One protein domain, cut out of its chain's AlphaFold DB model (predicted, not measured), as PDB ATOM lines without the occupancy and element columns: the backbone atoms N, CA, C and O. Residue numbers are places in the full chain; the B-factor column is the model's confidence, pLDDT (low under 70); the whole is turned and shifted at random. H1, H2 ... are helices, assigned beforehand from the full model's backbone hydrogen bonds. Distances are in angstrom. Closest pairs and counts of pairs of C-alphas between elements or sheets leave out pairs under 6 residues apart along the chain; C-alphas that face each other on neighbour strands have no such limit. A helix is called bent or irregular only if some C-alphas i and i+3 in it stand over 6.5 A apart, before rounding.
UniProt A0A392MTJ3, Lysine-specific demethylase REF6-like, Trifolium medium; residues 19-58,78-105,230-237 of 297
ATOM      1  N   THR A  19     182.688 166.521 120.241       90.44
ATOM      2  CA  THR A  19     183.541 165.750 119.328       90.44
ATOM      3  C   THR A  19     182.698 164.695 118.603       90.44
ATOM      4  O   THR A  19     181.611 164.370 119.080       90.44
ATOM      5  N   PRO A  20     183.161 164.108 117.482       88.19
ATOM      6  CA  PRO A  20     182.397 163.069 116.782       88.19
ATOM      7  C   PRO A  20     181.997 161.871 117.659       88.19
ATOM      8  O   PRO A  20     180.915 161.320 117.482       88.19
ATOM      9  N   GLU A  21     182.802 161.524 118.668       90.88
ATOM     10  CA  GLU A  21     182.474 160.477 119.653       90.88
ATOM     11  C   GLU A  21     181.201 160.769 120.456       90.88
ATOM     12  O   GLU A  21     180.517 159.850 120.907       90.88
ATOM     13  N   TRP A  22     180.826 162.043 120.597       93.00
ATOM     14  CA  TRP A  22     179.580 162.433 121.249       93.00
ATOM     15  C   TRP A  22     178.347 161.831 120.555       93.00
ATOM     16  O   TRP A  22     177.348 161.562 121.221       93.00
ATOM     17  N   LEU A  23     178.419 161.528 119.252       90.56
ATOM     18  CA  LEU A  23     177.333 160.870 118.516       90.56
ATOM     19  C   LEU A  23     176.944 159.513 119.119       90.56
ATOM     20  O   LEU A  23     175.770 159.148 119.054       90.56
ATOM     21  N   ARG A  24     177.878 158.805 119.775       92.12
ATOM     22  CA  ARG A  24     177.599 157.525 120.451       92.12
ATOM     23  C   ARG A  24     176.603 157.676 121.602       92.12
ATOM     24  O   ARG A  24     175.824 156.767 121.852       92.12
ATOM     25  N   VAL A  25     176.605 158.825 122.280       92.62
ATOM     26  CA  VAL A  25     175.727 159.104 123.432       92.62
ATOM     27  C   VAL A  25     174.586 160.070 123.106       92.62
ATOM     28  O   VAL A  25     173.634 160.182 123.879       92.62
ATOM     29  N   ALA A  26     174.653 160.757 121.963       89.94
ATOM     30  CA  ALA A  26     173.678 161.756 121.531       89.94
ATOM     31  C   ALA A  26     172.260 161.184 121.408       89.94
ATOM     32  O   ALA A  26     171.292 161.813 121.843       89.94
ATOM     33  N   LYS A  27     172.142 159.969 120.858       87.31
ATOM     34  CA  LYS A  27     170.868 159.252 120.729       87.31
ATOM     35  C   LYS A  27     170.226 159.012 122.092       87.31
ATOM     36  O   LYS A  27     169.093 159.427 122.319       87.31
ATOM     37  N   ASP A  28     170.968 158.417 123.019       89.56
ATOM     38  CA  ASP A  28     170.459 158.103 124.354       89.56
ATOM     39  C   ASP A  28     170.136 159.367 125.155       89.56
ATOM     40  O   ASP A  28     169.174 159.401 125.918       89.56
ATOM     41  N   ALA A  29     170.916 160.437 124.982       90.06
ATOM     42  CA  ALA A  29     170.619 161.735 125.581       90.06
ATOM     43  C   ALA A  29     169.299 162.321 125.052       90.06
ATOM     44  O   ALA A  29     168.493 162.817 125.841       90.06
ATOM     45  N   ALA A  30     169.051 162.227 123.744       85.81
ATOM     46  CA  ALA A  30     167.791 162.661 123.150       85.81
ATOM     47  C   ALA A  30     166.605 161.817 123.650       85.81
ATOM     48  O   ALA A  30     165.582 162.384 124.029       85.81
ATOM     49  N   ILE A  31     166.766 160.491 123.729       85.12
ATOM     50  CA  ILE A  31     165.747 159.567 124.252       85.12
ATOM     51  C   ILE A  31     165.423 159.881 125.715       85.12
ATOM     52  O   ILE A  31     164.254 160.001 126.060       85.12
ATOM     53  N   ARG A  32     166.438 160.076 126.566       89.62
ATOM     54  CA  ARG A  32     166.245 160.411 127.988       89.62
ATOM     55  C   ARG A  32     165.495 161.723 128.193       89.62
ATOM     56  O   ARG A  32     164.694 161.825 129.114       89.62
ATOM     57  N   ARG A  33     165.740 162.732 127.349       89.19
ATOM     58  CA  ARG A  33     164.965 163.982 127.379       89.19
ATOM     59  C   ARG A  33     163.520 163.724 126.960       89.19
ATOM     60  O   ARG A  33     162.604 164.098 127.687       89.19
ATOM     61  N   ALA A  34     163.321 163.012 125.853       82.81
ATOM     62  CA  ALA A  34     161.986 162.682 125.368       82.81
ATOM     63  C   ALA A  34     161.177 161.859 126.390       82.81
ATOM     64  O   ALA A  34     159.996 162.130 126.580       82.81
ATOM     65  N   SER A  35     161.807 160.927 127.118       86.31
ATOM     66  CA  SER A  35     161.135 160.103 128.134       86.31
ATOM     67  C   SER A  35     160.635 160.891 129.345       86.31
ATOM     68  O   SER A  35     159.748 160.423 130.047       86.31
ATOM     69  N   ILE A  36     161.193 162.079 129.596       88.62
ATOM     70  CA  ILE A  36     160.707 163.008 130.628       88.62
ATOM     71  C   ILE A  36     159.865 164.143 130.027       88.62
ATOM     72  O   ILE A  36     159.745 165.207 130.629       88.62
ATOM     73  N   ASN A  37     159.296 163.932 128.833       81.56
ATOM     74  CA  ASN A  37     158.507 164.913 128.079       81.56
ATOM     75  C   ASN A  37     159.250 166.231 127.818       81.56
ATOM     76  O   ASN A  37     158.640 167.294 127.705       81.56
ATOM     77  N   TYR A  38     160.577 166.168 127.714       83.31
ATOM     78  CA  TYR A  38     161.412 167.322 127.427       83.31
ATOM     79  C   TYR A  38     162.012 167.195 126.019       83.31
ATOM     80  O   TYR A  38     162.638 166.183 125.698       83.31
ATOM     81  N   PRO A  39     161.857 168.194 125.138       76.38
ATOM     82  CA  PRO A  39     162.337 168.073 123.768       76.38
ATOM     83  C   PRO A  39     163.876 168.037 123.727       76.38
ATOM     84  O   PRO A  39     164.536 168.729 124.512       76.38
ATOM     85  N   PRO A  40     164.502 167.246 122.841       80.38
ATOM     86  CA  PRO A  40     165.947 167.304 122.623       80.38
ATOM     87  C   PRO A  40     166.363 168.655 122.024       80.38
ATOM     88  O   PRO A  40     165.643 169.225 121.212       80.38
ATOM     89  N   MET A  41     167.537 169.165 122.414       83.12
ATOM     90  CA  MET A  41     168.047 170.460 121.919       83.12
ATOM     91  C   MET A  41     168.610 170.373 120.498       83.12
ATOM     92  O   MET A  41     168.650 171.367 119.784       83.12
ATOM     93  N   VAL A  42     169.084 169.188 120.109       79.38
ATOM     94  CA  VAL A  42     169.707 168.914 118.812       79.38
ATOM     95  C   VAL A  42     169.230 167.545 118.336       79.38
ATOM     96  O   VAL A  42     169.131 166.604 119.129       79.38
ATOM     97  N   SER A  43     168.945 167.419 117.040       82.31
ATOM     98  CA  SER A  43     168.652 166.127 116.420       82.31
ATOM     99  C   SER A  43     169.951 165.360 116.171       82.31
ATOM    100  O   SER A  43     170.774 165.764 115.349       82.31
ATOM    101  N   HIS A  44     170.127 164.238 116.874       84.81
ATOM    102  CA  HIS A  44     171.287 163.359 116.692       84.81
ATOM    103  C   HIS A  44     171.361 162.780 115.271       84.81
ATOM    104  O   HIS A  44     172.452 162.637 114.727       84.81
ATOM    105  N   PHE A  45     170.209 162.514 114.645       82.94
ATOM    106  CA  PHE A  45     170.140 162.055 113.260       82.94
ATOM    107  C   PHE A  45     170.557 163.144 112.276       82.94
ATOM    108  O   PHE A  45     171.432 162.902 111.456       82.94
ATOM    109  N   GLN A  46     169.996 164.355 112.374       82.12
ATOM    110  CA  GLN A  46     170.373 165.445 111.465       82.12
ATOM    111  C   GLN A  46     171.884 165.684 111.505       82.12
ATOM    112  O   GLN A  46     172.528 165.768 110.465       82.12
ATOM    113  N   LEU A  47     172.446 165.727 112.715       85.81
ATOM    114  CA  LEU A  47     173.873 165.928 112.909       85.81
ATOM    115  C   LEU A  47     174.706 164.800 112.283       85.81
ATOM    116  O   LEU A  47     175.698 165.088 111.622       85.81
ATOM    117  N   LEU A  48     174.301 163.536 112.464       88.00
ATOM    118  CA  LEU A  48     174.985 162.378 111.882       88.00
ATOM    119  C   LEU A  48     175.004 162.436 110.348       88.00
ATOM    120  O   LEU A  48     176.058 162.246 109.744       88.00
ATOM    121  N   TYR A  49     173.858 162.720 109.724       87.06
ATOM    122  CA  TYR A  49     173.735 162.766 108.266       87.06
ATOM    123  C   TYR A  49     174.453 163.982 107.671       87.06
ATOM    124  O   TYR A  49     175.140 163.840 106.662       87.06
ATOM    125  N   ASP A  50     174.374 165.150 108.313       84.50
ATOM    126  CA  ASP A  50     175.126 166.339 107.895       84.50
ATOM    127  C   ASP A  50     176.635 166.088 107.934       84.50
ATOM    128  O   ASP A  50     177.344 166.416 106.980       84.50
ATOM    129  N   LEU A  51     177.134 165.478 109.017       87.75
ATOM    130  CA  LEU A  51     178.547 165.120 109.127       87.75
ATOM    131  C   LEU A  51     178.936 164.097 108.059       87.75
ATOM    132  O   LEU A  51     179.956 164.282 107.404       87.75
ATOM    133  N   ALA A  52     178.130 163.056 107.839       88.19
ATOM    134  CA  ALA A  52     178.406 162.051 106.815       88.19
ATOM    135  C   ALA A  52     178.490 162.672 105.408       88.19
ATOM    136  O   ALA A  52     179.460 162.433 104.688       88.19
ATOM    137  N   LEU A  53     177.541 163.539 105.046       84.25
ATOM    138  CA  LEU A  53     177.546 164.260 103.769       84.25
ATOM    139  C   LEU A  53     178.753 165.197 103.638       84.25
ATOM    140  O   LEU A  53     179.394 165.236 102.586       84.25
ATOM    141  N   ALA A  54     179.110 165.906 104.711       82.75
ATOM    142  CA  ALA A  54     180.285 166.773 104.742       82.75
ATOM    143  C   ALA A  54     181.610 165.997 104.618       82.75
ATOM    144  O   ALA A  54     182.611 166.554 104.168       82.75
ATOM    145  N   LEU A  55     181.646 164.716 105.006       83.25
ATOM    146  CA  LEU A  55     182.793 163.839 104.757       83.25
ATOM    147  C   LEU A  55     182.840 163.347 103.309       83.25
ATOM    148  O   LEU A  55     183.933 163.200 102.767       83.25
ATOM    149  N   CYS A  56     181.689 163.119 102.676       69.94
ATOM    150  CA  CYS A  56     181.605 162.711 101.272       69.94
ATOM    151  C   CYS A  56     182.009 163.828 100.297       69.94
ATOM    152  O   CYS A  56     182.546 163.533  99.233       69.94
ATOM    153  N   SER A  57     181.783 165.099 100.646       66.31
ATOM    154  CA  SER A  57     182.173 166.242  99.806       66.31
ATOM    155  C   SER A  57     183.674 166.544  99.832       66.31
ATOM    156  O   SER A  57     184.185 167.244  98.955       66.31
ATOM    157  N   ARG A  58     184.413 165.995 100.806       69.56
ATOM    158  CA  ARG A  58     185.875 166.057 100.821       69.56
ATOM    159  C   ARG A  58     186.404 165.098  99.758       69.56
ATOM    160  O   ARG A  58     186.617 163.919 100.028       69.56
ATOM    161  N   GLY A  78     191.348 161.158 111.089       69.38
ATOM    162  CA  GLY A  78     190.622 159.958 110.668       69.38
ATOM    163  C   GLY A  78     189.776 159.270 111.747       69.38
ATOM    164  O   GLY A  78     188.836 158.571 111.390       69.38
ATOM    165  N   GLU A  79     190.072 159.448 113.041       80.56
ATOM    166  CA  GLU A  79     189.393 158.707 114.125       80.56
ATOM    167  C   GLU A  79     187.923 159.138 114.233       80.56
ATOM    168  O   GLU A  79     187.017 158.317 114.111       80.56
ATOM    169  N   GLY A  80     187.684 160.450 114.327       86.38
ATOM    170  CA  GLY A  80     186.330 161.003 114.346       86.38
ATOM    171  C   GLY A  80     185.568 160.775 113.038       86.38
ATOM    172  O   GLY A  80     184.389 160.432 113.070       86.38
ATOM    173  N   ASP A  81     186.245 160.893 111.893       88.62
ATOM    174  CA  ASP A  81     185.648 160.618 110.581       88.62
ATOM    175  C   ASP A  81     185.222 159.139 110.460       88.62
ATOM    176  O   ASP A  81     184.175 158.837 109.886       88.62
ATOM    177  N   SER A  82     186.001 158.208 111.026       89.69
ATOM    178  CA  SER A  82     185.665 156.780 111.066       89.69
ATOM    179  C   SER A  82     184.428 156.510 111.918       89.69
ATOM    180  O   SER A  82     183.578 155.729 111.505       89.69
ATOM    181  N   VAL A  83     184.294 157.177 113.067       92.56
ATOM    182  CA  VAL A  83     183.132 157.037 113.963       92.56
ATOM    183  C   VAL A  83     181.857 157.501 113.273       92.56
ATOM    184  O   VAL A  83     180.838 156.819 113.325       92.56
ATOM    185  N   VAL A  84     181.913 158.641 112.579       91.50
ATOM    186  CA  VAL A  84     180.775 159.147 111.800       91.50
ATOM    187  C   VAL A  84     180.373 158.134 110.735       91.50
ATOM    188  O   VAL A  84     179.193 157.813 110.622       91.50
ATOM    189  N   LYS A  85     181.338 157.612 109.970       90.88
ATOM    190  CA  LYS A  85     181.078 156.616 108.920       90.88
ATOM    191  C   LYS A  85     180.479 155.331 109.487       90.88
ATOM    192  O   LYS A  85     179.506 154.832 108.933       90.88
ATOM    193  N   GLU A  86     181.038 154.819 110.581       93.44
ATOM    194  CA  GLU A  86     180.556 153.622 111.274       93.44
ATOM    195  C   GLU A  86     179.098 153.795 111.718       93.44
ATOM    196  O   GLU A  86     178.234 153.006 111.331       93.44
ATOM    197  N   LEU A  87     178.809 154.865 112.464       91.88
ATOM    198  CA  LEU A  87     177.467 155.144 112.977       91.88
ATOM    199  C   LEU A  87     176.464 155.402 111.851       91.88
ATOM    200  O   LEU A  87     175.326 154.952 111.933       91.88
ATOM    201  N   PHE A  88     176.884 156.091 110.790       90.38
ATOM    202  CA  PHE A  88     176.052 156.345 109.621       90.38
ATOM    203  C   PHE A  88     175.658 155.047 108.911       90.38
ATOM    204  O   PHE A  88     174.479 154.821 108.649       90.38
ATOM    205  N   VAL A  89     176.625 154.170 108.630       89.56
ATOM    206  CA  VAL A  89     176.360 152.881 107.974       89.56
ATOM    207  C   VAL A  89     175.460 152.010 108.842       89.56
ATOM    208  O   VAL A  89     174.500 151.433 108.335       89.56
ATOM    209  N   GLN A  90     175.731 151.941 110.146       91.00
ATOM    210  CA  GLN A  90     174.906 151.176 111.076       91.00
ATOM    211  C   GLN A  90     173.465 151.697 111.119       91.00
ATOM    212  O   GLN A  90     172.524 150.902 111.146       91.00
ATOM    213  N   ASP A  91     173.287 153.019 111.110       87.94
ATOM    214  CA  ASP A  91     171.967 153.637 111.083       87.94
ATOM    215  C   ASP A  91     171.209 153.304 109.796       87.94
ATOM    216  O   ASP A  91     170.078 152.827 109.850       87.94
ATOM    217  N   VAL A  92     171.852 153.472 108.639       85.25
ATOM    218  CA  VAL A  92     171.255 153.160 107.335       85.25
ATOM    219  C   VAL A  92     170.878 151.684 107.224       85.25
ATOM    220  O   VAL A  92     169.793 151.382 106.741       85.25
ATOM    221  N   LEU A  93     171.730 150.760 107.681       85.38
ATOM    222  CA  LEU A  93     171.416 149.327 107.675       85.38
ATOM    223  C   LEU A  93     170.195 149.027 108.542       85.38
ATOM    224  O   LEU A  93     169.255 148.380 108.088       85.38
ATOM    225  N   ARG A  94     170.164 149.569 109.760       85.25
ATOM    226  CA  ARG A  94     169.028 149.393 110.666       85.25
ATOM    227  C   ARG A  94     167.740 149.982 110.093       85.25
ATOM    228  O   ARG A  94     166.676 149.390 110.265       85.25
ATOM    229  N   ASN A  95     167.827 151.134 109.430       82.31
ATOM    230  CA  ASN A  95     166.684 151.731 108.750       82.31
ATOM    231  C   ASN A  95     166.250 150.849 107.577       82.31
ATOM    232  O   ASN A  95     165.077 150.519 107.495       82.31
ATOM    233  N   ASN A  96     167.165 150.381 106.728       80.88
ATOM    234  CA  ASN A  96     166.853 149.453 105.640       80.88
ATOM    235  C   ASN A  96     166.107 148.202 106.140       80.88
ATOM    236  O   ASN A  96     165.079 147.849 105.563       80.88
ATOM    237  N   ASP A  97     166.571 147.581 107.226       82.81
ATOM    238  CA  ASP A  97     165.925 146.405 107.824       82.81
ATOM    239  C   ASP A  97     164.515 146.726 108.329       82.81
ATOM    240  O   ASP A  97     163.558 145.995 108.065       82.81
ATOM    241  N   LEU A  98     164.361 147.855 109.028       81.75
ATOM    242  CA  LEU A  98     163.058 148.314 109.499       81.75
ATOM    243  C   LEU A  98     162.098 148.539 108.329       81.75
ATOM    244  O   LEU A  98     160.947 148.116 108.380       81.75
ATOM    245  N   LEU A  99     162.572 149.183 107.267       77.38
ATOM    246  CA  LEU A  99     161.778 149.473 106.081       77.38
ATOM    247  C   LEU A  99     161.416 148.205 105.307       77.38
ATOM    248  O   LEU A  99     160.302 148.104 104.803       77.38
ATOM    249  N   HIS A 100     162.304 147.214 105.272       78.62
ATOM    250  CA  HIS A 100     162.016 145.897 104.713       78.62
ATOM    251  C   HIS A 100     160.869 145.205 105.467       78.62
ATOM    252  O   HIS A 100     159.918 144.719 104.848       78.62
ATOM    253  N   VAL A 101     160.919 145.217 106.806       81.62
ATOM    254  CA  VAL A 101     159.864 144.647 107.661       81.62
ATOM    255  C   VAL A 101     158.545 145.403 107.491       81.62
ATOM    256  O   VAL A 101     157.503 144.784 107.280       81.62
ATOM    257  N   LEU A 102     158.574 146.737 107.548       79.06
ATOM    258  CA  LEU A 102     157.379 147.573 107.394       79.06
ATOM    259  C   LEU A 102     156.764 147.447 105.996       79.06
ATOM    260  O   LEU A 102     155.542 147.413 105.859       79.06
ATOM    261  N   GLY A 103     157.606 147.329 104.971       74.38
ATOM    262  CA  GLY A 103     157.203 147.138 103.585       74.38
ATOM    263  C   GLY A 103     156.661 145.744 103.282       74.38
ATOM    264  O   GLY A 103     156.144 145.546 102.186       74.38
ATOM    265  N   LYS A 104     156.750 144.780 104.211       79.56
ATOM    266  CA  LYS A 104     156.352 143.377 103.990       79.56
ATOM    267  C   LYS A 104     156.932 142.813 102.685       79.56
ATOM    268  O   LYS A 104     156.200 142.215 101.902       79.56
ATOM    269  N   GLU A 105     158.212 143.079 102.424       69.31
ATOM    270  CA  GLU A 105     158.911 142.667 101.188       69.31
ATOM    271  C   GLU A 105     158.399 143.332  99.892       69.31
ATOM    272  O   GLU A 105     158.755 142.925  98.786       69.31
ATOM    273  N   CYS A 230     156.093 168.308 119.305       49.84
ATOM    274  CA  CYS A 230     155.361 167.036 119.408       49.84
ATOM    275  C   CYS A 230     156.204 165.818 119.815       49.84
ATOM    276  O   CYS A 230     155.665 164.718 119.885       49.84
ATOM    277  N   GLY A 231     157.508 165.968 120.084       41.09
ATOM    278  CA  GLY A 231     158.359 164.879 120.605       41.09
ATOM    279  C   GLY A 231     158.558 163.677 119.665       41.09
ATOM    280  O   GLY A 231     159.394 162.818 119.942       41.09
ATOM    281  N   LEU A 232     157.852 163.634 118.533       42.00
ATOM    282  CA  LEU A 232     158.049 162.688 117.442       42.00
ATOM    283  C   LEU A 232     159.324 163.071 116.693       42.00
ATOM    284  O   LEU A 232     159.337 163.802 115.701       42.00
ATOM    285  N   LEU A 233     160.429 162.580 117.235       47.44
ATOM    286  CA  LEU A 233     161.697 162.487 116.546       47.44
ATOM    287  C   LEU A 233     161.523 161.618 115.297       47.44
ATOM    288  O   LEU A 233     161.297 160.421 115.410       47.44
ATOM    289  N   ASN A 234     161.727 162.240 114.139       48.34
ATOM    290  CA  ASN A 234     162.405 161.651 112.990       48.34
ATOM    291  C   ASN A 234     161.779 160.371 112.398       48.34
ATOM    292  O   ASN A 234     162.009 159.267 112.882       48.34
ATOM    293  N   PHE A 235     161.143 160.483 111.231       44.28
ATOM    294  CA  PHE A 235     161.203 159.363 110.294       44.28
ATOM    295  C   PHE A 235     162.635 159.312 109.755       44.28
ATOM    296  O   PHE A 235     162.997 160.051 108.836       44.28
ATOM    297  N   SER A 236     163.471 158.468 110.363       53.28
ATOM    298  CA  SER A 236     164.736 158.008 109.792       53.28
ATOM    299  C   SER A 236     164.436 157.093 108.600       53.28
ATOM    300  O   SER A 236     164.697 155.900 108.609       53.28
ATOM    301  N   CYS A 237     163.821 157.648 107.559       56.97
ATOM    302  CA  CYS A 237     163.505 156.924 106.332       56.97
ATOM    303  C   CYS A 237     164.505 157.298 105.238       56.97
ATOM    304  O   CYS A 237     164.138 157.591 104.102       56.97
TER     305      CYS A 237
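Overview. This is residues 19 to 58, 78 to 105 and 230 to 237 of the 297 residues of the protein "Lysine-specific demethylase REF6-like" of Trifolium medium (UniProt A0A392MTJ3). Two helices, H3 and H1, make an open V, meeting near their first residues, and H2 packs over the closed end of the V on one side, touching both arms. Residues 230 to 237, with no named element, cross the opening of the V on the side where H2 lies, and residues 100 to 105 at the far end of the H3 arm stick out. The 76 printed residues hold three named helices, H1, H2 and H3 along the chain, and no named strand: the class is all helix. The whole is flat, 36 by 35 by 17 A, and only just compact, close to loose, with a radius of gyration of the C-alphas of 13.7 A.

Arrangement. Start with the longest helix, H3, residues 78 to 102. With residues 80 to 87 alone it touches residues 20 to 24 of H1, residues 20 to 35; the closest C-alphas, of Pro 20 and Gly 80, are 5.1 A apart. These two run the same way at a steep tilt of 44 degrees. With residues 81 to 88 alone H3 touches H2, residues 44 to 56, closest at the C-alphas of Ala 52 and Val 84, 6.2 A, opposite ways at a steep tilt of 61 degrees. H1 and H2 form a helical hairpin, opposite ways at a shallow tilt of 23 degrees; residues 23 to 30 touch 44 to 48, closest at the C-alphas of Ala 26 and His 44, 5.6 A. Every O i to N i+4 pair is within hydrogen-bond range in H2 and H3, and 8 of 12 in H1.

Along the chain. Find C-alpha 78 at (190.622, 159.958, 110.668); from there H3 runs 35.6 A to C-alpha 102 at (157.379, 147.573, 107.394). H1 begins at C-alpha 20, (182.397, 163.069, 116.782), and spans 24.3 A; it is only just irregular, with C-alphas 24 and 27 7.0 A apart, and has a kink of 33 degrees near residue 27. H2 spans 18.6 A.

Size, cuts and confidence. Look for two cuts: C-alphas 58 and 78 are 12.5 A apart, and 105 and 230 are 30.6 A apart. The link from H1 to H2 is short. The model's pLDDT is under 70 at residues 56 to 58, 78, 105 and 230 to 237.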